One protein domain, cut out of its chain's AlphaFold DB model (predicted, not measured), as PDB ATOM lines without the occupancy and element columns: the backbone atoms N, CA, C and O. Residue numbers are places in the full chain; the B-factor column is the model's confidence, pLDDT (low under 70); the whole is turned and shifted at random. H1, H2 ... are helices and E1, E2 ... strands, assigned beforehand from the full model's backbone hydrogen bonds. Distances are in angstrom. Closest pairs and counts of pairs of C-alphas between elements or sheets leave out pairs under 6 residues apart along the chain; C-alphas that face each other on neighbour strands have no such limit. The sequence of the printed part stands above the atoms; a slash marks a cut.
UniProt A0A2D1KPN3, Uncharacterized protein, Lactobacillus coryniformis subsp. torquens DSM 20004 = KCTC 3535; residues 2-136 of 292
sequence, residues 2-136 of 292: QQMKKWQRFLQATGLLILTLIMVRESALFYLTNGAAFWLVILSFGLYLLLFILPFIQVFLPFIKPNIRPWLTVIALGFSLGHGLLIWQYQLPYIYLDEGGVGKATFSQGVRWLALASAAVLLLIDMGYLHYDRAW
ATOM      1  N   GLN A   2     258.518 -36.677  48.987       71.62
ATOM      2  CA  GLN A   2     259.185 -37.906  49.462       71.62
ATOM      3  C   GLN A   2     259.903 -38.700  48.347       71.62
ATOM      4  O   GLN A   2     260.961 -39.274  48.588       71.62
ATOM      5  N   GLN A   3     259.371 -38.680  47.121       72.44
ATOM      6  CA  GLN A   3     259.963 -39.337  45.947       72.44
ATOM      7  C   GLN A   3     261.276 -38.673  45.496       72.44
ATOM      8  O   GLN A   3     262.247 -39.373  45.233       72.44
ATOM      9  N   MET A   4     261.354 -37.336  45.523       70.69
ATOM     10  CA  MET A   4     262.594 -36.599  45.219       70.69
ATOM     11  C   MET A   4     263.725 -36.937  46.202       70.69
ATOM     12  O   MET A   4     264.860 -37.158  45.792       70.69
ATOM     13  N   LYS A   5     263.409 -37.089  47.497       77.44
ATOM     14  CA  LYS A   5     264.388 -37.513  48.515       77.44
ATOM     15  C   LYS A   5     264.900 -38.943  48.293       77.44
ATOM     16  O   LYS A   5     266.044 -39.229  48.630       77.44
ATOM     17  N   LYS A   6     264.074 -39.846  47.750       79.25
ATOM     18  CA  LYS A   6     264.499 -41.216  47.411       79.25
ATOM     19  C   LYS A   6     265.477 -41.217  46.236       79.25
ATOM     20  O   LYS A   6     266.533 -41.829  46.349       79.25
ATOM     21  N   TRP A   7     265.162 -40.480  45.171       79.06
ATOM     22  CA  TRP A   7     266.036 -40.335  44.003       79.06
ATOM     23  C   TRP A   7     267.390 -39.724  44.355       79.06
ATOM     24  O   TRP A   7     268.420 -40.239  43.936       79.06
ATOM     25  N   GLN A   8     267.404 -38.690  45.197       80.31
ATOM     26  CA  GLN A   8     268.649 -38.080  45.656       80.31
ATOM     27  C   GLN A   8     269.551 -39.078  46.398       80.31
ATOM     28  O   GLN A   8     270.740 -39.161  46.111       80.31
ATOM     29  N   ARG A   9     268.991 -39.866  47.325       79.12
ATOM     30  CA  ARG A   9     269.757 -40.881  48.069       79.12
ATOM     31  C   ARG A   9     270.260 -42.002  47.167       79.12
ATOM     32  O   ARG A   9     271.374 -42.474  47.353       79.12
ATOM     33  N   PHE A  10     269.446 -42.408  46.193       81.06
ATOM     34  CA  PHE A  10     269.843 -43.391  45.193       81.06
ATOM     35  C   PHE A  10     271.054 -42.898  44.393       81.06
ATOM     36  O   PHE A  10     272.079 -43.568  44.388       81.06
ATOM     37  N   LEU A  11     270.981 -41.687  43.830       82.56
ATOM     38  CA  LEU A  11     272.086 -41.083  43.079       82.56
ATOM     39  C   LEU A  11     273.358 -40.933  43.924       82.56
ATOM     40  O   LEU A  11     274.449 -41.243  43.451       82.56
ATOM     41  N   GLN A  12     273.221 -40.506  45.182       80.94
ATOM     42  CA  GLN A  12     274.345 -40.405  46.116       80.94
ATOM     43  C   GLN A  12     275.027 -41.756  46.329       80.94
ATOM     44  O   GLN A  12     276.247 -41.844  46.248       80.94
ATOM     45  N   ALA A  13     274.257 -42.814  46.560       81.75
ATOM     46  CA  ALA A  13     274.830 -44.131  46.774       81.75
ATOM     47  C   ALA A  13     275.420 -44.747  45.512       81.75
ATOM     48  O   ALA A  13     276.461 -45.387  45.593       81.75
ATOM     49  N   THR A  14     274.809 -44.532  44.347       84.12
ATOM     50  CA  THR A  14     275.405 -44.942  43.072       84.12
ATOM     51  C   THR A  14     276.752 -44.251  42.870       84.12
ATOM     52  O   THR A  14     277.732 -44.915  42.547       84.12
ATOM     53  N   GLY A  15     276.831 -42.942  43.135       84.94
ATOM     54  CA  GLY A  15     278.091 -42.200  43.097       84.94
ATOM     55  C   GLY A  15     279.128 -42.761  44.073       84.94
ATOM     56  O   GLY A  15     280.246 -43.068  43.670       84.94
ATOM     57  N   LEU A  16     278.744 -42.979  45.335       85.56
ATOM     58  CA  LEU A  16     279.620 -43.574  46.351       85.56
ATOM     59  C   LEU A  16     280.093 -44.977  45.972       85.56
ATOM     60  O   LEU A  16     281.254 -45.307  46.196       85.56
ATOM     61  N   LEU A  17     279.219 -45.798  45.387       87.25
ATOM     62  CA  LEU A  17     279.559 -47.145  44.943       87.25
ATOM     63  C   LEU A  17     280.613 -47.104  43.840       87.25
ATOM     64  O   LEU A  17     281.594 -47.836  43.922       87.25
ATOM     65  N   ILE A  18     280.445 -46.227  42.849       82.44
ATOM     66  CA  ILE A  18     281.418 -46.049  41.764       82.44
ATOM     67  C   ILE A  18     282.776 -45.618  42.334       82.44
ATOM     68  O   ILE A  18     283.789 -46.239  42.022       82.44
ATOM     69  N   LEU A  19     282.799 -44.616  43.219       84.19
ATOM     70  CA  LEU A  19     284.034 -44.150  43.865       84.19
ATOM     71  C   LEU A  19     284.709 -45.263  44.677       84.19
ATOM     72  O   LEU A  19     285.922 -45.453  44.588       84.19
ATOM     73  N   THR A  20     283.917 -46.028  45.429       85.25
ATOM     74  CA  THR A  20     284.404 -47.149  46.241       85.25
ATOM     75  C   THR A  20     285.008 -48.240  45.363       85.25
ATOM     76  O   THR A  20     286.110 -48.699  45.642       85.25
ATOM     77  N   LEU A  21     284.334 -48.625  44.274       86.06
ATOM     78  CA  LEU A  21     284.822 -49.640  43.339       86.06
ATOM     79  C   LEU A  21     286.148 -49.235  42.696       86.06
ATOM     80  O   LEU A  21     287.054 -50.061  42.596       86.06
ATOM     81  N   ILE A  22     286.283 -47.970  42.296       81.31
ATOM     82  CA  ILE A  22     287.516 -47.467  41.687       81.31
ATOM     83  C   ILE A  22     288.658 -47.465  42.711       81.31
ATOM     84  O   ILE A  22     289.739 -47.976  42.428       81.31
ATOM     85  N   MET A  23     288.409 -46.966  43.925       87.25
ATOM     86  CA  MET A  23     289.385 -46.981  45.016       87.25
ATOM     87  C   MET A  23     289.840 -48.410  45.365       87.25
ATOM     88  O   MET A  23     291.039 -48.680  45.480       87.25
ATOM     89  N   VAL A  24     288.888 -49.335  45.516       87.00
ATOM     90  CA  VAL A  24     289.135 -50.748  45.844       87.00
ATOM     91  C   VAL A  24     289.935 -51.429  44.737       87.00
ATOM     92  O   VAL A  24     290.920 -52.096  45.048       87.00
ATOM     93  N   ARG A  25     289.574 -51.223  43.462       86.25
ATOM     94  CA  ARG A  25     290.297 -51.779  42.307       86.25
ATOM     95  C   ARG A  25     291.769 -51.378  42.318       86.25
ATOM     96  O   ARG A  25     292.628 -52.252  42.249       86.25
ATOM     97  N   GLU A  26     292.070 -50.083  42.422       84.25
ATOM     98  CA  GLU A  26     293.462 -49.614  42.367       84.25
ATOM     99  C   GLU A  26     294.276 -50.055  43.582       84.25
ATOM    100  O   GLU A  26     295.441 -50.428  43.461       84.25
ATOM    101  N   SER A  27     293.650 -50.091  44.756       81.06
ATOM    102  CA  SER A  27     294.305 -50.606  45.960       81.06
ATOM    103  C   SER A  27     294.586 -52.106  45.859       81.06
ATOM    104  O   SER A  27     295.615 -52.576  46.340       81.06
ATOM    105  N   ALA A  28     293.680 -52.863  45.233       81.19
ATOM    106  CA  ALA A  28     293.851 -54.294  45.008       81.19
ATOM    107  C   ALA A  28     294.957 -54.551  43.984       81.19
ATOM    108  O   ALA A  28     295.763 -55.453  44.185       81.19
ATOM    109  N   LEU A  29     295.055 -53.724  42.938       76.44
ATOM    110  CA  LEU A  29     296.166 -53.780  41.987       76.44
ATOM    111  C   LEU A  29     297.508 -53.550  42.684       76.44
ATOM    112  O   LEU A  29     298.415 -54.352  42.488       76.44
ATOM    113  N   PHE A  30     297.634 -52.545  43.555       76.69
ATOM    114  CA  PHE A  30     298.846 -52.379  44.368       76.69
ATOM    115  C   PHE A  30     299.163 -53.635  45.194       76.69
ATOM    116  O   PHE A  30     300.303 -54.092  45.217       76.69
ATOM    117  N   TYR A  31     298.149 -54.217  45.837       73.69
ATOM    118  CA  TYR A  31     298.315 -55.372  46.718       73.69
ATOM    119  C   TYR A  31     298.721 -56.655  45.992       73.69
ATOM    120  O   TYR A  31     299.603 -57.373  46.454       73.69
ATOM    121  N   LEU A  32     298.071 -56.947  44.869       71.81
ATOM    122  CA  LEU A  32     298.292 -58.169  44.098       71.81
ATOM    123  C   LEU A  32     299.585 -58.111  43.282       71.81
ATOM    124  O   LEU A  32     300.174 -59.146  43.002       71.81
ATOM    125  N   THR A  33     300.041 -56.911  42.919       68.62
ATOM    126  CA  THR A  33     301.243 -56.732  42.086       68.62
ATOM    127  C   THR A  33     302.500 -56.426  42.900       68.62
ATOM    128  O   THR A  33     303.596 -56.356  42.347       68.62
ATOM    129  N   ASN A  34     302.366 -56.281  44.221       68.19
ATOM    130  CA  ASN A  34     303.474 -56.169  45.155       68.19
ATOM    131  C   ASN A  34     303.611 -57.482  45.936       68.19
ATOM    132  O   ASN A  34     302.827 -57.759  46.843       68.19
ATOM    133  N   GLY A  35     304.628 -58.285  45.603       62.28
ATOM    134  CA  GLY A  35     304.822 -59.615  46.192       62.28
ATOM    135  C   GLY A  35     304.832 -59.618  47.726       62.28
ATOM    136  O   GLY A  35     304.216 -60.483  48.339       62.28
ATOM    137  N   ALA A  36     305.439 -58.613  48.370       59.44
ATOM    138  CA  ALA A  36     305.444 -58.510  49.832       59.44
ATOM    139  C   ALA A  36     304.036 -58.279  50.415       59.44
ATOM    140  O   ALA A  36     303.696 -58.824  51.465       59.44
ATOM    141  N   ALA A  37     303.203 -57.503  49.719       64.00
ATOM    142  CA  ALA A  37     301.825 -57.231  50.109       64.00
ATOM    143  C   ALA A  37     300.913 -58.451  49.867       64.00
ATOM    144  O   ALA A  37     300.079 -58.771  50.714       64.00
ATOM    145  N   PHE A  38     301.123 -59.187  48.774       66.38
ATOM    146  CA  PHE A  38     300.426 -60.442  48.482       66.38
ATOM    147  C   PHE A  38     300.644 -61.496  49.578       66.38
ATOM    148  O   PHE A  38     299.681 -62.049  50.116       66.38
ATOM    149  N   TRP A  39     301.897 -61.706  49.997       64.81
ATOM    150  CA  TRP A  39     302.210 -62.602  51.113       64.81
ATOM    151  C   TRP A  39     301.547 -62.158  52.416       64.81
ATOM    152  O   TRP A  39     301.072 -62.997  53.174       64.81
ATOM    153  N   LEU A  40     301.432 -60.852  52.660       60.91
ATOM    154  CA  LEU A  40     300.740 -60.313  53.832       60.91
ATOM    155  C   LEU A  40     299.260 -60.740  53.863       60.91
ATOM    156  O   LEU A  40     298.752 -61.106  54.921       60.91
ATOM    157  N   VAL A  41     298.576 -60.788  52.713       63.34
ATOM    158  CA  VAL A  41     297.185 -61.273  52.624       63.34
ATOM    159  C   VAL A  41     297.090 -62.747  53.017       63.34
ATOM    160  O   VAL A  41     296.271 -63.090  53.875       63.34
ATOM    161  N   ILE A  42     297.950 -63.597  52.448       64.62
ATOM    162  CA  ILE A  42     297.986 -65.039  52.742       64.62
ATOM    163  C   ILE A  42     298.301 -65.274  54.222       64.62
ATOM    164  O   ILE A  42     297.583 -65.995  54.912       64.62
ATOM    165  N   LEU A  43     299.341 -64.613  54.729       59.44
ATOM    166  CA  LEU A  43     299.819 -64.767  56.100       59.44
ATOM    167  C   LEU A  43     298.858 -64.163  57.137       59.44
ATOM    168  O   LEU A  43     298.848 -64.587  58.289       59.44
ATOM    169  N   SER A  44     297.997 -63.224  56.732       61.59
ATOM    170  CA  SER A  44     296.892 -62.716  57.557       61.59
ATOM    171  C   SER A  44     295.657 -63.629  57.578       61.59
ATOM    172  O   SER A  44     294.631 -63.234  58.135       61.59
ATOM    173  N   PHE A  45     295.709 -64.808  56.942       67.25
ATOM    174  CA  PHE A  45     294.557 -65.698  56.736       67.25
ATOM    175  C   PHE A  45     293.354 -64.979  56.099       67.25
ATOM    176  O   PHE A  45     292.200 -65.237  56.435       67.25
ATOM    177  N   GLY A  46     293.615 -64.025  55.201       61.91
ATOM    178  CA  GLY A  46     292.567 -63.259  54.533       61.91
ATOM    179  C   GLY A  46     291.891 -62.187  55.395       61.91
ATOM    180  O   GLY A  46     291.002 -61.509  54.889       61.91
ATOM    181  N   LEU A  47     292.315 -61.943  56.644       63.75
ATOM    182  CA  LEU A  47     291.811 -60.808  57.438       63.75
ATOM    183  C   LEU A  47     292.053 -59.469  56.733       63.75
ATOM    184  O   LEU A  47     291.245 -58.548  56.849       63.75
ATOM    185  N   TYR A  48     293.120 -59.377  55.939       65.62
ATOM    186  CA  TYR A  48     293.404 -58.202  55.123       65.62
ATOM    187  C   TYR A  48     292.336 -57.940  54.042       65.62
ATOM    188  O   TYR A  48     292.141 -56.797  53.635       65.62
ATOM    189  N   LEU A  49     291.569 -58.959  53.624       67.38
ATOM    190  CA  LEU A  49     290.448 -58.792  52.687       67.38
ATOM    191  C   LEU A  49     289.316 -57.947  53.278       67.38
ATOM    192  O   LEU A  49     288.569 -57.313  52.533       67.38
ATOM    193  N   LEU A  50     289.222 -57.865  54.611       68.75
ATOM    194  CA  LEU A  50     288.258 -56.992  55.276       68.75
ATOM    195  C   LEU A  50     288.493 -55.520  54.924       68.75
ATOM    196  O   LEU A  50     287.516 -54.779  54.827       68.75
ATOM    197  N   LEU A  51     289.744 -55.110  54.653       68.25
ATOM    198  CA  LEU A  51     290.048 -53.747  54.205       68.25
ATOM    199  C   LEU A  51     289.340 -53.402  52.900       68.25
ATOM    200  O   LEU A  51     288.873 -52.283  52.771       68.25
ATOM    201  N   PHE A  52     289.163 -54.362  51.993       73.81
ATOM    202  CA  PHE A  52     288.493 -54.129  50.714       73.81
ATOM    203  C   PHE A  52     286.964 -54.164  50.818       73.81
ATOM    204  O   PHE A  52     286.288 -53.542  50.007       73.81
ATOM    205  N   ILE A  53     286.407 -54.862  51.812       76.94
ATOM    206  CA  ILE A  53     284.952 -55.011  51.988       76.94
ATOM    207  C   ILE A  53     284.369 -53.858  52.818       76.94
ATOM    208  O   ILE A  53     283.260 -53.392  52.560       76.94
ATOM    209  N   LEU A  54     285.106 -53.373  53.816       74.62
ATOM    210  CA  LEU A  54     284.630 -52.353  54.754       74.62
ATOM    211  C   LEU A  54     284.263 -50.998  54.111       74.62
ATOM    212  O   LEU A  54     283.250 -50.431  54.525       74.62
ATOM    213  N   PRO A  55     284.961 -50.493  53.076       76.06
ATOM    214  CA  PRO A  55     284.557 -49.292  52.346       76.06
ATOM    215  C   PRO A  55     283.155 -49.376  51.739       76.06
ATOM    216  O   PRO A  55     282.466 -48.369  51.646       76.06
ATOM    217  N   PHE A  56     282.655 -50.570  51.407       81.75
ATOM    218  CA  PHE A  56     281.289 -50.715  50.898       81.75
ATOM    219  C   PHE A  56     280.227 -50.346  51.941       81.75
ATOM    220  O   PHE A  56     279.106 -50.006  51.573       81.75
ATOM    221  N   ILE A  57     280.572 -50.314  53.234       77.69
ATOM    222  CA  ILE A  57     279.693 -49.763  54.271       77.69
ATOM    223  C   ILE A  57     279.429 -48.267  54.023       77.69
ATOM    224  O   ILE A  57     278.312 -47.810  54.280       77.69
ATOM    225  N   GLN A  58     280.392 -47.517  53.463       76.62
ATOM    226  CA  GLN A  58     280.236 -46.091  53.136       76.62
ATOM    227  C   GLN A  58     279.111 -45.850  52.134       76.62
ATOM    228  O   GLN A  58     278.339 -44.904  52.286       76.62
ATOM    229  N   VAL A  59     278.946 -46.756  51.168       81.56
ATOM    230  CA  VAL A  59     277.871 -46.714  50.164       81.56
ATOM    231  C   VAL A  59     276.489 -46.733  50.818       81.56
ATOM    232  O   VAL A  59     275.549 -46.115  50.317       81.56
ATOM    233  N   PHE A  60     276.362 -47.408  51.962       77.62
ATOM    234  CA  PHE A  60     275.103 -47.520  52.688       77.62
ATOM    235  C   PHE A  60     274.876 -46.396  53.710       77.62
ATOM    236  O   PHE A  60     273.740 -46.230  54.165       77.62
ATOM    237  N   LEU A  61     275.892 -45.584  54.041       72.94
ATOM    238  CA  LEU A  61     275.770 -44.466  54.997       72.94
ATOM    239  C   LEU A  61     274.609 -43.498  54.676       72.94
ATOM    240  O   LEU A  61     273.918 -43.096  55.615       72.94
ATOM    241  N   PRO A  62     274.299 -43.149  53.408       67.06
ATOM    242  CA  PRO A  62     273.160 -42.279  53.085       67.06
ATOM    243  C   PRO A  62     271.779 -42.903  53.349       67.06
ATOM    244  O   PRO A  62     270.778 -42.186  53.452       67.06
ATOM    245  N   PHE A  63     271.695 -44.236  53.433       68.62
ATOM    246  CA  PHE A  63     270.439 -44.969  53.626       68.62
ATOM    247  C   PHE A  63     270.214 -45.419  55.064       68.62
ATOM    248  O   PHE A  63     269.066 -45.578  55.491       68.62
ATOM    249  N   ILE A  64     271.292 -45.623  55.816       65.62
ATOM    250  CA  ILE A  64     271.218 -45.957  57.230       65.62
ATOM    251  C   ILE A  64     270.795 -44.684  57.981       65.62
ATOM    252  O   ILE A  64     271.300 -43.593  57.729       65.62
ATOM    253  N   LYS A  65     269.796 -44.798  58.870       58.72
ATOM    254  CA  LYS A  65     269.252 -43.663  59.644       58.72
ATOM    255  C   LYS A  65     270.391 -42.817  60.252       58.72
ATOM    256  O   LYS A  65     271.358 -43.412  60.711       58.72
ATOM    257  N   PRO A  66     270.229 -41.487  60.418       55.84
ATOM    258  CA  PRO A  66     271.255 -40.568  60.950       55.84
ATOM    259  C   PRO A  66     271.771 -40.876  62.373       55.84
ATOM    260  O   PRO A  66     272.631 -40.170  62.874       55.84
ATOM    261  N   ASN A  67     271.285 -41.940  63.020       59.03
ATOM    262  CA  ASN A  67     271.837 -42.503  64.254       59.03
ATOM    263  C   ASN A  67     272.923 -43.560  63.966       59.03
ATOM    264  O   ASN A  67     272.990 -44.592  64.644       59.03
ATOM    265  N   ILE A  68     273.751 -43.342  62.944       63.78
ATOM    266  CA  ILE A  68     274.922 -44.190  62.710       63.78
ATOM    267  C   ILE A  68     275.814 -44.073  63.936       63.78
ATOM    268  O   ILE A  68     276.022 -42.993  64.480       63.78
ATOM    269  N   ARG A  69     276.290 -45.212  64.441       65.75
ATOM    270  CA  ARG A  69     277.177 -45.177  65.597       65.75
ATOM    271  C   ARG A  69     278.499 -44.542  65.138       65.75
ATOM    272  O   ARG A  69     279.092 -45.088  64.214       65.75
ATOM    273  N   PRO A  70     279.003 -43.482  65.791       65.44
ATOM    274  CA  PRO A  70     280.149 -42.705  65.299       65.44
ATOM    275  C   PRO A  70     281.418 -43.542  65.090       65.44
ATOM    276  O   PRO A  70     282.238 -43.223  64.238       65.44
ATOM    277  N   TRP A  71     281.564 -44.665  65.802       64.25
ATOM    278  CA  TRP A  71     282.676 -45.594  65.589       64.25
ATOM    279  C   TRP A  71     282.672 -46.248  64.196       64.25
ATOM    280  O   TRP A  71     283.747 -46.534  63.688       64.25
ATOM    281  N   LEU A  72     281.510 -46.457  63.563       71.19
ATOM    282  CA  LEU A  72     281.426 -46.990  62.195       71.19
ATOM    283  C   LEU A  72     281.987 -45.992  61.181       71.19
ATOM    284  O   LEU A  72     282.686 -46.395  60.259       71.19
ATOM    285  N   THR A  73     281.730 -44.700  61.382       72.94
ATOM    286  CA  THR A  73     282.274 -43.637  60.532       72.94
ATOM    287  C   THR A  73     283.772 -43.435  60.767       72.94
ATOM    288  O   THR A  73     284.507 -43.216  59.817       72.94
ATOM    289  N   VAL A  74     284.261 -43.581  62.007       69.12
ATOM    290  CA  VAL A  74     285.714 -43.582  62.289       69.12
ATOM    291  C   VAL A  74     286.416 -44.761  61.624       69.12
ATOM    292  O   VAL A  74     287.496 -44.593  61.066       69.12
ATOM    293  N   ILE A  75     285.806 -45.949  61.684       70.69
ATOM    294  CA  ILE A  75     286.288 -47.130  60.968       70.69
ATOM    295  C   ILE A  75     286.372 -46.789  59.483       70.69
ATOM    296  O   ILE A  75     287.475 -46.798  58.949       70.69
ATOM    297  N   ALA A  76     285.259 -46.397  58.859       75.50
ATOM    298  CA  ALA A  76     285.192 -46.016  57.447       75.50
ATOM    299  C   ALA A  76     286.294 -45.011  57.046       75.50
ATOM    300  O   ALA A  76     287.056 -45.280  56.117       75.50
ATOM    301  N   LEU A  77     286.481 -43.952  57.839       78.06
ATOM    302  CA  LEU A  77     287.519 -42.942  57.630       78.06
ATOM    303  C   LEU A  77     288.930 -43.546  57.633       78.06
ATOM    304  O   LEU A  77     289.751 -43.215  56.777       78.06
ATOM    305  N   GLY A  78     289.211 -44.447  58.579       73.50
ATOM    306  CA  GLY A  78     290.479 -45.174  58.647       73.50
ATOM    307  C   GLY A  78     290.726 -46.043  57.411       73.50
ATOM    308  O   GLY A  78     291.847 -46.072  56.903       73.50
ATOM    309  N   PHE A  79     289.684 -46.693  56.882       79.38
ATOM    310  CA  PHE A  79     289.781 -47.490  55.654       79.38
ATOM    311  C   PHE A  79     290.008 -46.609  54.420       79.38
ATOM    312  O   PHE A  79     290.910 -46.906  53.638       79.38
ATOM    313  N   SER A  80     289.282 -45.498  54.260       77.94
ATOM    314  CA  SER A  80     289.507 -44.559  53.147       77.94
ATOM    315  C   SER A  80     290.904 -43.946  53.158       77.94
ATOM    316  O   SER A  80     291.541 -43.865  52.108       77.94
ATOM    317  N   LEU A  81     291.414 -43.570  54.337       76.25
ATOM    318  CA  LEU A  81     292.802 -43.129  54.500       76.25
ATOM    319  C   LEU A  81     293.793 -44.222  54.090       76.25
ATOM    320  O   LEU A  81     294.709 -43.958  53.314       76.25
ATOM    321  N   GLY A  82     293.594 -45.450  54.581       77.06
ATOM    322  CA  GLY A  82     294.441 -46.592  54.245       77.06
ATOM    323  C   GLY A  82     294.494 -46.848  52.740       77.06
ATOM    324  O   GLY A  82     295.578 -46.936  52.173       77.06
ATOM    325  N   HIS A  83     293.340 -46.882  52.072       79.94
ATOM    326  CA  HIS A  83     293.251 -47.051  50.622       79.94
ATOM    327  C   HIS A  83     293.931 -45.921  49.841       79.94
ATOM    328  O   HIS A  83     294.702 -46.191  48.921       79.94
ATOM    329  N   GLY A  84     293.691 -44.661  50.218       79.00
ATOM    330  CA  GLY A  84     294.337 -43.513  49.577       79.00
ATOM    331  C   GLY A  84     295.861 -43.584  49.669       79.00
ATOM    332  O   GLY A  84     296.550 -43.351  48.676       79.00
ATOM    333  N   LEU A  85     296.386 -43.986  50.829       74.94
ATOM    334  CA  LEU A  85     297.817 -44.203  51.010       74.94
ATOM    335  C   LEU A  85     298.322 -45.340  50.120       74.94
ATOM    336  O   LEU A  85     299.270 -45.121  49.383       74.94
ATOM    337  N   LEU A  86     297.671 -46.506  50.094       76.06
ATOM    338  CA  LEU A  86     298.092 -47.630  49.240       76.06
ATOM    339  C   LEU A  86     298.182 -47.246  47.755       76.06
ATOM    340  O   LEU A  86     299.165 -47.568  47.090       76.06
ATOM    341  N   ILE A  87     297.192 -46.509  47.247       83.75
ATOM    342  CA  ILE A  87     297.192 -46.021  45.861       83.75
ATOM    343  C   ILE A  87     298.333 -45.021  45.640       83.75
ATOM    344  O   ILE A  87     299.021 -45.085  44.622       83.75
ATOM    345  N   TRP A  88     298.559 -44.109  46.590       78.81
ATOM    346  CA  TRP A  88     299.643 -43.126  46.526       78.81
ATOM    347  C   TRP A  88     301.033 -43.776  46.505       78.81
ATOM    348  O   TRP A  88     301.922 -43.327  45.781       78.81
ATOM    349  N   GLN A  89     301.225 -44.843  47.284       70.94
ATOM    350  CA  GLN A  89     302.489 -45.580  47.348       70.94
ATOM    351  C   GLN A  89     302.826 -46.281  46.027       70.94
ATOM    352  O   GLN A  89     303.993 -46.574  45.757       70.94
ATOM    353  N   TYR A  90     301.827 -46.542  45.184       75.31
ATOM    354  CA  TYR A  90     302.036 -47.193  43.905       75.31
ATOM    355  C   TYR A  90     302.598 -46.229  42.852       75.31
ATOM    356  O   TYR A  90     301.864 -45.518  42.163       75.31
ATOM    357  N   GLN A  91     303.924 -46.211  42.706       73.75
ATOM    358  CA  GLN A  91     304.624 -45.298  41.791       73.75
ATOM    359  C   GLN A  91     304.998 -45.913  40.438       73.75
ATOM    360  O   GLN A  91     305.432 -45.191  39.541       73.75
ATOM    361  N   LEU A  92     304.823 -47.223  40.262       75.12
ATOM    362  CA  LEU A  92     305.255 -47.896  39.043       75.12
ATOM    363  C   LEU A  92     304.363 -47.519  37.844       75.12
ATOM    364  O   LEU A  92     303.140 -47.436  37.976       75.12
ATOM    365  N   PRO A  93     304.947 -47.331  36.646       80.19
ATOM    366  CA  PRO A  93     304.185 -47.109  35.420       80.19
ATOM    367  C   PRO A  93     303.627 -48.408  34.817       80.19
ATOM    368  O   PRO A  93     303.006 -48.380  33.754       80.19
ATOM    369  N   TYR A  94     303.845 -49.551  35.471       79.06
ATOM    370  CA  TYR A  94     303.429 -50.868  35.005       79.06
ATOM    371  C   TYR A  94     303.003 -51.767  36.168       79.06
ATOM    372  O   TYR A  94     303.589 -51.710  37.251       79.06
ATOM    373  N   ILE A  95     302.028 -52.637  35.906       77.44
ATOM    374  CA  ILE A  95     301.607 -53.727  36.795       77.44
ATOM    375  C   ILE A  95     302.270 -55.035  36.370       77.44
ATOM    376  O   ILE A  95     302.464 -55.270  35.175       77.44
ATOM    377  N   TYR A  96     302.589 -55.884  37.342       75.00
ATOM    378  CA  TYR A  96     303.009 -57.256  37.083       75.00
ATOM    379  C   TYR A  96     301.779 -58.136  36.849       75.00
ATOM    380  O   TYR A  96     300.791 -58.026  37.570       75.00
ATOM    381  N   LEU A  97     301.820 -58.966  35.810       73.81
ATOM    382  CA  LEU A  97     300.722 -59.866  35.440       73.81
ATOM    383  C   LEU A  97     300.871 -61.262  36.045       73.81
ATOM    384  O   LEU A  97     299.923 -62.042  36.022       73.81
ATOM    385  N   ASP A  98     302.053 -61.570  36.570       68.00
ATOM    386  CA  ASP A  98     302.378 -62.849  37.179       68.00
ATOM    387  C   ASP A  98     303.188 -62.665  38.466       68.00
ATOM    388  O   ASP A  98     303.783 -61.615  38.728       68.00
ATOM    389  N   GLU A  99     303.200 -63.725  39.267       61.16
ATOM    390  CA  GLU A  99     303.895 -63.819  40.554       61.16
ATOM    391  C   GLU A  99     305.425 -63.761  40.400       61.16
ATOM    392  O   GLU A  99     306.130 -63.381  41.335       61.16
ATOM    393  N   GLY A 100     305.941 -64.115  39.216       63.56
ATOM    394  CA  GLY A 100     307.364 -64.071  38.877       63.56
ATOM    395  C   GLY A 100     307.867 -62.674  38.502       63.56
ATOM    396  O   GLY A 100     309.072 -62.478  38.347       63.56
ATOM    397  N   GLY A 101     306.965 -61.701  38.353       66.44
ATOM    398  CA  GLY A 101     307.285 -60.342  37.938       66.44
ATOM    399  C   GLY A 101     307.808 -60.233  36.499       66.44
ATOM    400  O   GLY A 101     308.494 -59.258  36.170       66.44
ATOM    401  N   VAL A 102     307.523 -61.220  35.645       75.88
ATOM    402  CA  VAL A 102     308.059 -61.295  34.276       75.88
ATOM    403  C   VAL A 102     307.147 -60.546  33.306       75.88
ATOM    404  O   VAL A 102     307.592 -59.649  32.586       75.88
ATOM    405  N   GLY A 103     305.856 -60.867  33.320       77.31
ATOM    406  CA  GLY A 103     304.820 -60.212  32.541       77.31
ATOM    407  C   GLY A 103     304.495 -58.832  33.100       77.31
ATOM    408  O   GLY A 103     304.224 -58.674  34.292       77.31
ATOM    409  N   LYS A 104     304.501 -57.817  32.231       84.06
ATOM    410  CA  LYS A 104     304.197 -56.425  32.587       84.06
ATOM    411  C   LYS A 104     303.126 -55.861  31.666       84.06
ATOM    412  O   LYS A 104     303.194 -56.051  30.456       84.06
ATOM    413  N   ALA A 105     302.187 -55.105  32.228       81.44
ATOM    414  CA  ALA A 105     301.250 -54.286  31.463       81.44
ATOM    415  C   ALA A 105     301.359 -52.816  31.865       81.44
ATOM    416  O   ALA A 105     301.594 -52.494  33.030       81.44
ATOM    417  N   THR A 106     301.169 -51.918  30.898       84.38
ATOM    418  CA  THR A 106     301.152 -50.473  31.140       84.38
ATOM    419  C   THR A 106     300.012 -50.103  32.075       84.38
ATOM    420  O   THR A 106     298.856 -50.457  31.837       84.38
ATOM    421  N   PHE A 107     300.337 -49.355  33.122       80.94
ATOM    422  CA  PHE A 107     299.377 -48.932  34.121       80.94
ATOM    423  C   PHE A 107     298.922 -47.494  33.859       80.94
ATOM    424  O   PHE A 107     299.735 -46.570  33.758       80.94
ATOM    425  N   SER A 108     297.607 -47.300  33.745       84.88
ATOM    426  CA  SER A 108     297.038 -45.985  33.459       84.88
ATOM    427  C   SER A 108     297.158 -45.061  34.669       84.88
ATOM    428  O   SER A 108     296.412 -45.170  35.642       84.88
ATOM    429  N   GLN A 109     298.064 -44.088  34.571       82.38
ATOM    430  CA  GLN A 109     298.257 -43.066  35.600       82.38
ATOM    431  C   GLN A 109     296.989 -42.236  35.835       82.38
ATOM    432  O   GLN A 109     296.710 -41.849  36.965       82.38
ATOM    433  N   GLY A 110     296.185 -42.006  34.791       83.69
ATOM    434  CA  GLY A 110     294.908 -41.299  34.919       83.69
ATOM    435  C   GLY A 110     293.922 -42.029  35.832       83.69
ATOM    436  O   GLY A 110     293.298 -41.405  36.687       83.69
ATOM    437  N   VAL A 111     293.837 -43.358  35.715       82.75
ATOM    438  CA  VAL A 111     292.966 -44.179  36.572       82.75
ATOM    439  C   VAL A 111     293.469 -44.176  38.018       82.75
ATOM    440  O   VAL A 111     292.661 -44.043  38.937       82.75
ATOM    441  N   ARG A 112     294.794 -44.199  38.228       83.88
ATOM    442  CA  ARG A 112     295.400 -44.042  39.562       83.88
ATOM    443  C   ARG A 112     294.981 -42.739  40.231       83.88
ATOM    444  O   ARG A 112     294.532 -42.745  41.374       83.88
ATOM    445  N   TRP A 113     295.124 -41.619  39.524       84.38
ATOM    446  CA  TRP A 113     294.762 -40.303  40.051       84.38
ATOM    447  C   TRP A 113     293.270 -40.201  40.351       84.38
ATOM    448  O   TRP A 113     292.888 -39.650  41.380       84.38
ATOM    449  N   LEU A 114     292.432 -40.792  39.500       82.31
ATOM    450  CA  LEU A 114     290.991 -40.842  39.713       82.31
ATOM    451  C   LEU A 114     290.622 -41.668  40.954       82.31
ATOM    452  O   LEU A 114     289.733 -41.280  41.713       82.31
ATOM    453  N   ALA A 115     291.335 -42.759  41.224       85.06
ATOM    454  CA  ALA A 115     291.152 -43.537  42.443       85.06
ATOM    455  C   ALA A 115     291.645 -42.808  43.694       85.06
ATOM    456  O   ALA A 115     290.964 -42.834  44.718       85.06
ATOM    457  N   LEU A 116     292.773 -42.099  43.608       82.94
ATOM    458  CA  LEU A 116     293.262 -41.264  44.704       82.94
ATOM    459  C   LEU A 116     292.260 -40.145  45.034       82.94
ATOM    460  O   LEU A 116     291.920 -39.933  46.197       82.94
ATOM    461  N   ALA A 117     291.737 -39.472  44.007       79.94
ATOM    462  CA  ALA A 117     290.671 -38.489  44.159       79.94
ATOM    463  C   ALA A 117     289.408 -39.120  44.768       79.94
ATOM    464  O   ALA A 117     288.790 -38.526  45.648       79.94
ATOM    465  N   SER A 118     289.058 -40.347  44.367       77.62
ATOM    466  CA  SER A 118     287.925 -41.082  44.942       77.62
ATOM    467  C   SER A 118     288.119 -41.357  46.435       77.62
ATOM    468  O   SER A 118     287.204 -41.111  47.220       77.62
ATOM    469  N   ALA A 119     289.316 -41.785  46.851       82.94
ATOM    470  CA  ALA A 119     289.649 -41.977  48.262       82.94
ATOM    471  C   ALA A 119     289.544 -40.667  49.062       82.94
ATOM    472  O   ALA A 119     288.975 -40.651  50.154       82.94
ATOM    473  N   ALA A 120     290.034 -39.556  48.499       77.56
ATOM    474  CA  ALA A 120     289.947 -38.237  49.121       77.56
ATOM    475  C   ALA A 120     288.491 -37.764  49.285       77.56
ATOM    476  O   ALA A 120     288.120 -37.261  50.344       77.56
ATOM    477  N   VAL A 121     287.646 -37.965  48.270       79.50
ATOM    478  CA  VAL A 121     286.216 -37.626  48.340       79.50
ATOM    479  C   VAL A 121     285.508 -38.444  49.423       79.50
ATOM    480  O   VAL A 121     284.768 -37.870  50.220       79.50
ATOM    481  N   LEU A 122     285.756 -39.756  49.505       82.19
ATOM    482  CA  LEU A 122     285.167 -40.613  50.545       82.19
ATOM    483  C   LEU A 122     285.594 -40.180  51.955       82.19
ATOM    484  O   LEU A 122     284.757 -40.058  52.846       82.19
ATOM    485  N   LEU A 123     286.872 -39.841  52.131       81.19
ATOM    486  CA  LEU A 123     287.409 -39.318  53.386       81.19
ATOM    487  C   LEU A 123     286.715 -38.017  53.814       81.19
ATOM    488  O   LEU A 123     286.339 -37.871  54.978       81.19
ATOM    489  N   LEU A 124     286.500 -37.082  52.883       77.50
ATOM    490  CA  LEU A 124     285.784 -35.836  53.168       77.50
ATOM    491  C   LEU A 124     284.325 -36.088  53.567       77.50
ATOM    492  O   LEU A 124     283.804 -35.406  54.449       77.50
ATOM    493  N   ILE A 125     283.674 -37.078  52.956       78.06
ATOM    494  CA  ILE A 125     282.304 -37.475  53.298       78.06
ATOM    495  C   ILE A 125     282.251 -38.054  54.712       78.06
ATOM    496  O   ILE A 125     281.399 -37.644  55.502       78.06
ATOM    497  N   ASP A 126     283.187 -38.933  55.067       75.88
ATOM    498  CA  ASP A 126     283.277 -39.490  56.418       75.88
ATOM    499  C   ASP A 126     283.543 -38.402  57.467       75.88
ATOM    500  O   ASP A 126     282.895 -38.372  58.519       75.88
ATOM    501  N   MET A 127     284.443 -37.458  57.170       71.94
ATOM    502  CA  MET A 127     284.700 -36.296  58.026       71.94
ATOM    503  C   MET A 127     283.460 -35.410  58.176       71.94
ATOM    504  O   MET A 127     283.135 -34.992  59.289       71.94
ATOM    505  N   GLY A 128     282.733 -35.160  57.086       73.38
ATOM    506  CA  GLY A 128     281.477 -34.414  57.099       73.38
ATOM    507  C   GLY A 128     280.405 -35.092  57.955       73.38
ATOM    508  O   GLY A 128     279.725 -34.423  58.735       73.38
ATOM    509  N   TYR A 129     280.298 -36.422  57.885       73.81
ATOM    510  CA  TYR A 129     279.395 -37.204  58.730       73.81
ATOM    511  C   TYR A 129     279.778 -37.142  60.213       73.81
ATOM    512  O   TYR A 129     278.903 -36.945  61.057       73.81
ATOM    513  N   LEU A 130     281.069 -37.258  60.541       68.50
ATOM    514  CA  LEU A 130     281.559 -37.113  61.918       68.50
ATOM    515  C   LEU A 130     281.334 -35.702  62.471       68.50
ATOM    516  O   LEU A 130     281.015 -35.557  63.649       68.50
ATOM    517  N   HIS A 131     281.485 -34.673  61.635       66.19
ATOM    518  CA  HIS A 131     281.256 -33.282  62.020       66.19
ATOM    519  C   HIS A 131     279.768 -32.981  62.245       66.19
ATOM    520  O   HIS A 131     279.404 -32.332  63.227       66.19
ATOM    521  N   TYR A 132     278.896 -33.476  61.359       62.91
ATOM    522  CA  TYR A 132     277.445 -33.322  61.488       62.91
ATOM    523  C   TYR A 132     276.909 -34.039  62.733       62.91
ATOM    524  O   TYR A 132     275.974 -33.570  63.395       62.91
ATOM    525  N   ASP A 133     277.520 -35.164  63.096       61.94
ATOM    526  CA  ASP A 133     277.151 -35.878  64.297       61.94
ATOM    527  C   ASP A 133     277.719 -35.182  65.550       61.94
ATOM    528  O   ASP A 133     278.832 -35.442  66.013       61.94
ATOM    529  N   ARG A 134     276.878 -34.372  66.221       56.31
ATOM    530  CA  ARG A 134     277.093 -33.936  67.624       56.31
ATOM    531  C   ARG A 134     277.360 -35.123  68.572       56.31
ATOM    532  O   ARG A 134     277.531 -34.928  69.775       56.31
ATOM    533  N   ALA A 135     277.280 -36.377  68.118       52.53
ATOM    534  CA  ALA A 135     277.739 -37.531  68.864       52.53
ATOM    535  C   ALA A 135     279.261 -37.696  68.929       52.53
ATOM    536  O   ALA A 135     279.676 -38.442  69.804       52.53
ATOM    537  N   TRP A 136     280.097 -37.014  68.135       47.69
ATOM    538  CA  TRP A 136     281.554 -37.062  68.350       47.69
ATOM    539  C   TRP A 136     281.933 -36.430  69.693       47.69
ATOM    540  O   TRP A 136     282.587 -37.059  70.527       47.69
TER     541      TRP A 136
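This is residues 2 to 136 of the 292 residues of an uncharacterized protein of Lactobacillus coryniformis subsp. torquens DSM 20004 = KCTC 3535 (UniProt A0A2D1KPN3). One long helix, H1, crosses a pair of side-by-side helices, H5 and H6, while the short helices H2, H3 and H4 fold back along H1 and a small two-strand hairpin, E1 and E2, sits at the far end of the long axis from Gln 2. Residues 42 to 47 stick out. The printed part has 135 residues with six named helices and two named strands, in the order H1 H2 H3 H4 H5 E1 E2 H6; the sheet, order E1 - E2, is antiparallel and the class is mostly helix. The whole is elongated, spanning 56 by 29 by 20 A, and only just compact, close to loose, with a radius of gyration of the C-alphas of 16.6 A.

E1, residues 94 to 96, and E2, residues 104 to 106, form an antiparallel hairpin at 150 degrees; N 95 and O 105 are 2.9 A apart and N 105 and O 95 3.0 A, within hydrogen-bond range. The closest C-alphas of E1 and H1, residues 2 to 33, are those of Tyr 96 and Thr 33, 5.3 A apart. H1 is the hub, touching four helices. With residues 16 to 26 alone it touches residues 111 to 122 of H6, residues 109 to 132, closest at the C-alphas of Met 23 and Ala 115, 4.6 A, at a steep tilt of 50 degrees, opposite ways. With residues 23 to 30 alone it touches residues 83 to 87 of H5, residues 70 to 89, closest at the C-alphas of Ser 27 and Ile 87, 5.4 A, at a steep tilt of 44 degrees, the same way. H5 and H6 touch at a shallow tilt of 20 degrees, opposite ways, with the C-alphas of Gly 84 and Ala 119 closest, 5.1 A. The helix packing is only just mostly crossed, with one of three tilted pairs shallow. With residues 13 to 20 alone H1 touches H4, residues 56 to 60, closest at the C-alphas of Ala 13 and Val 59, 5.2 A. H2, residues 35 to 43, and H1 only just touch, with 3 pairs of C-alphas within 8 A, and only at the corner; the closest are those of Tyr 31 and Ala 37, 5.2 A. H3, residues 47 to 53, touches H2 only at the corner, with the C-alphas of Val 41 and Tyr 48 closest, 5.5 A. Every O i to N i+4 pair is within hydrogen-bond range in H1, H2, H5 and H6; H3 has 1 of 3, with 4 of 4 O i to N i+3 pairs, and H4 0 of 1, with 2 of 2.

H1 begins at C-alpha 2, (259.185, -37.906, 49.462), and is 46.7 A long. H5 is 28.8 A long, and H6, 34.6 A, ends at C-alpha 132, (277.445, -33.322, 61.488).

The C-alphas farthest apart, those of Gln 2 and Val 102, are 56.3 A apart. The printed part has no cut and no long link. Mean pLDDT of the printed part is 74.3; residues 33 to 51, 62 to 71, 74, 98 to 101 and 130 to 136 are under 70.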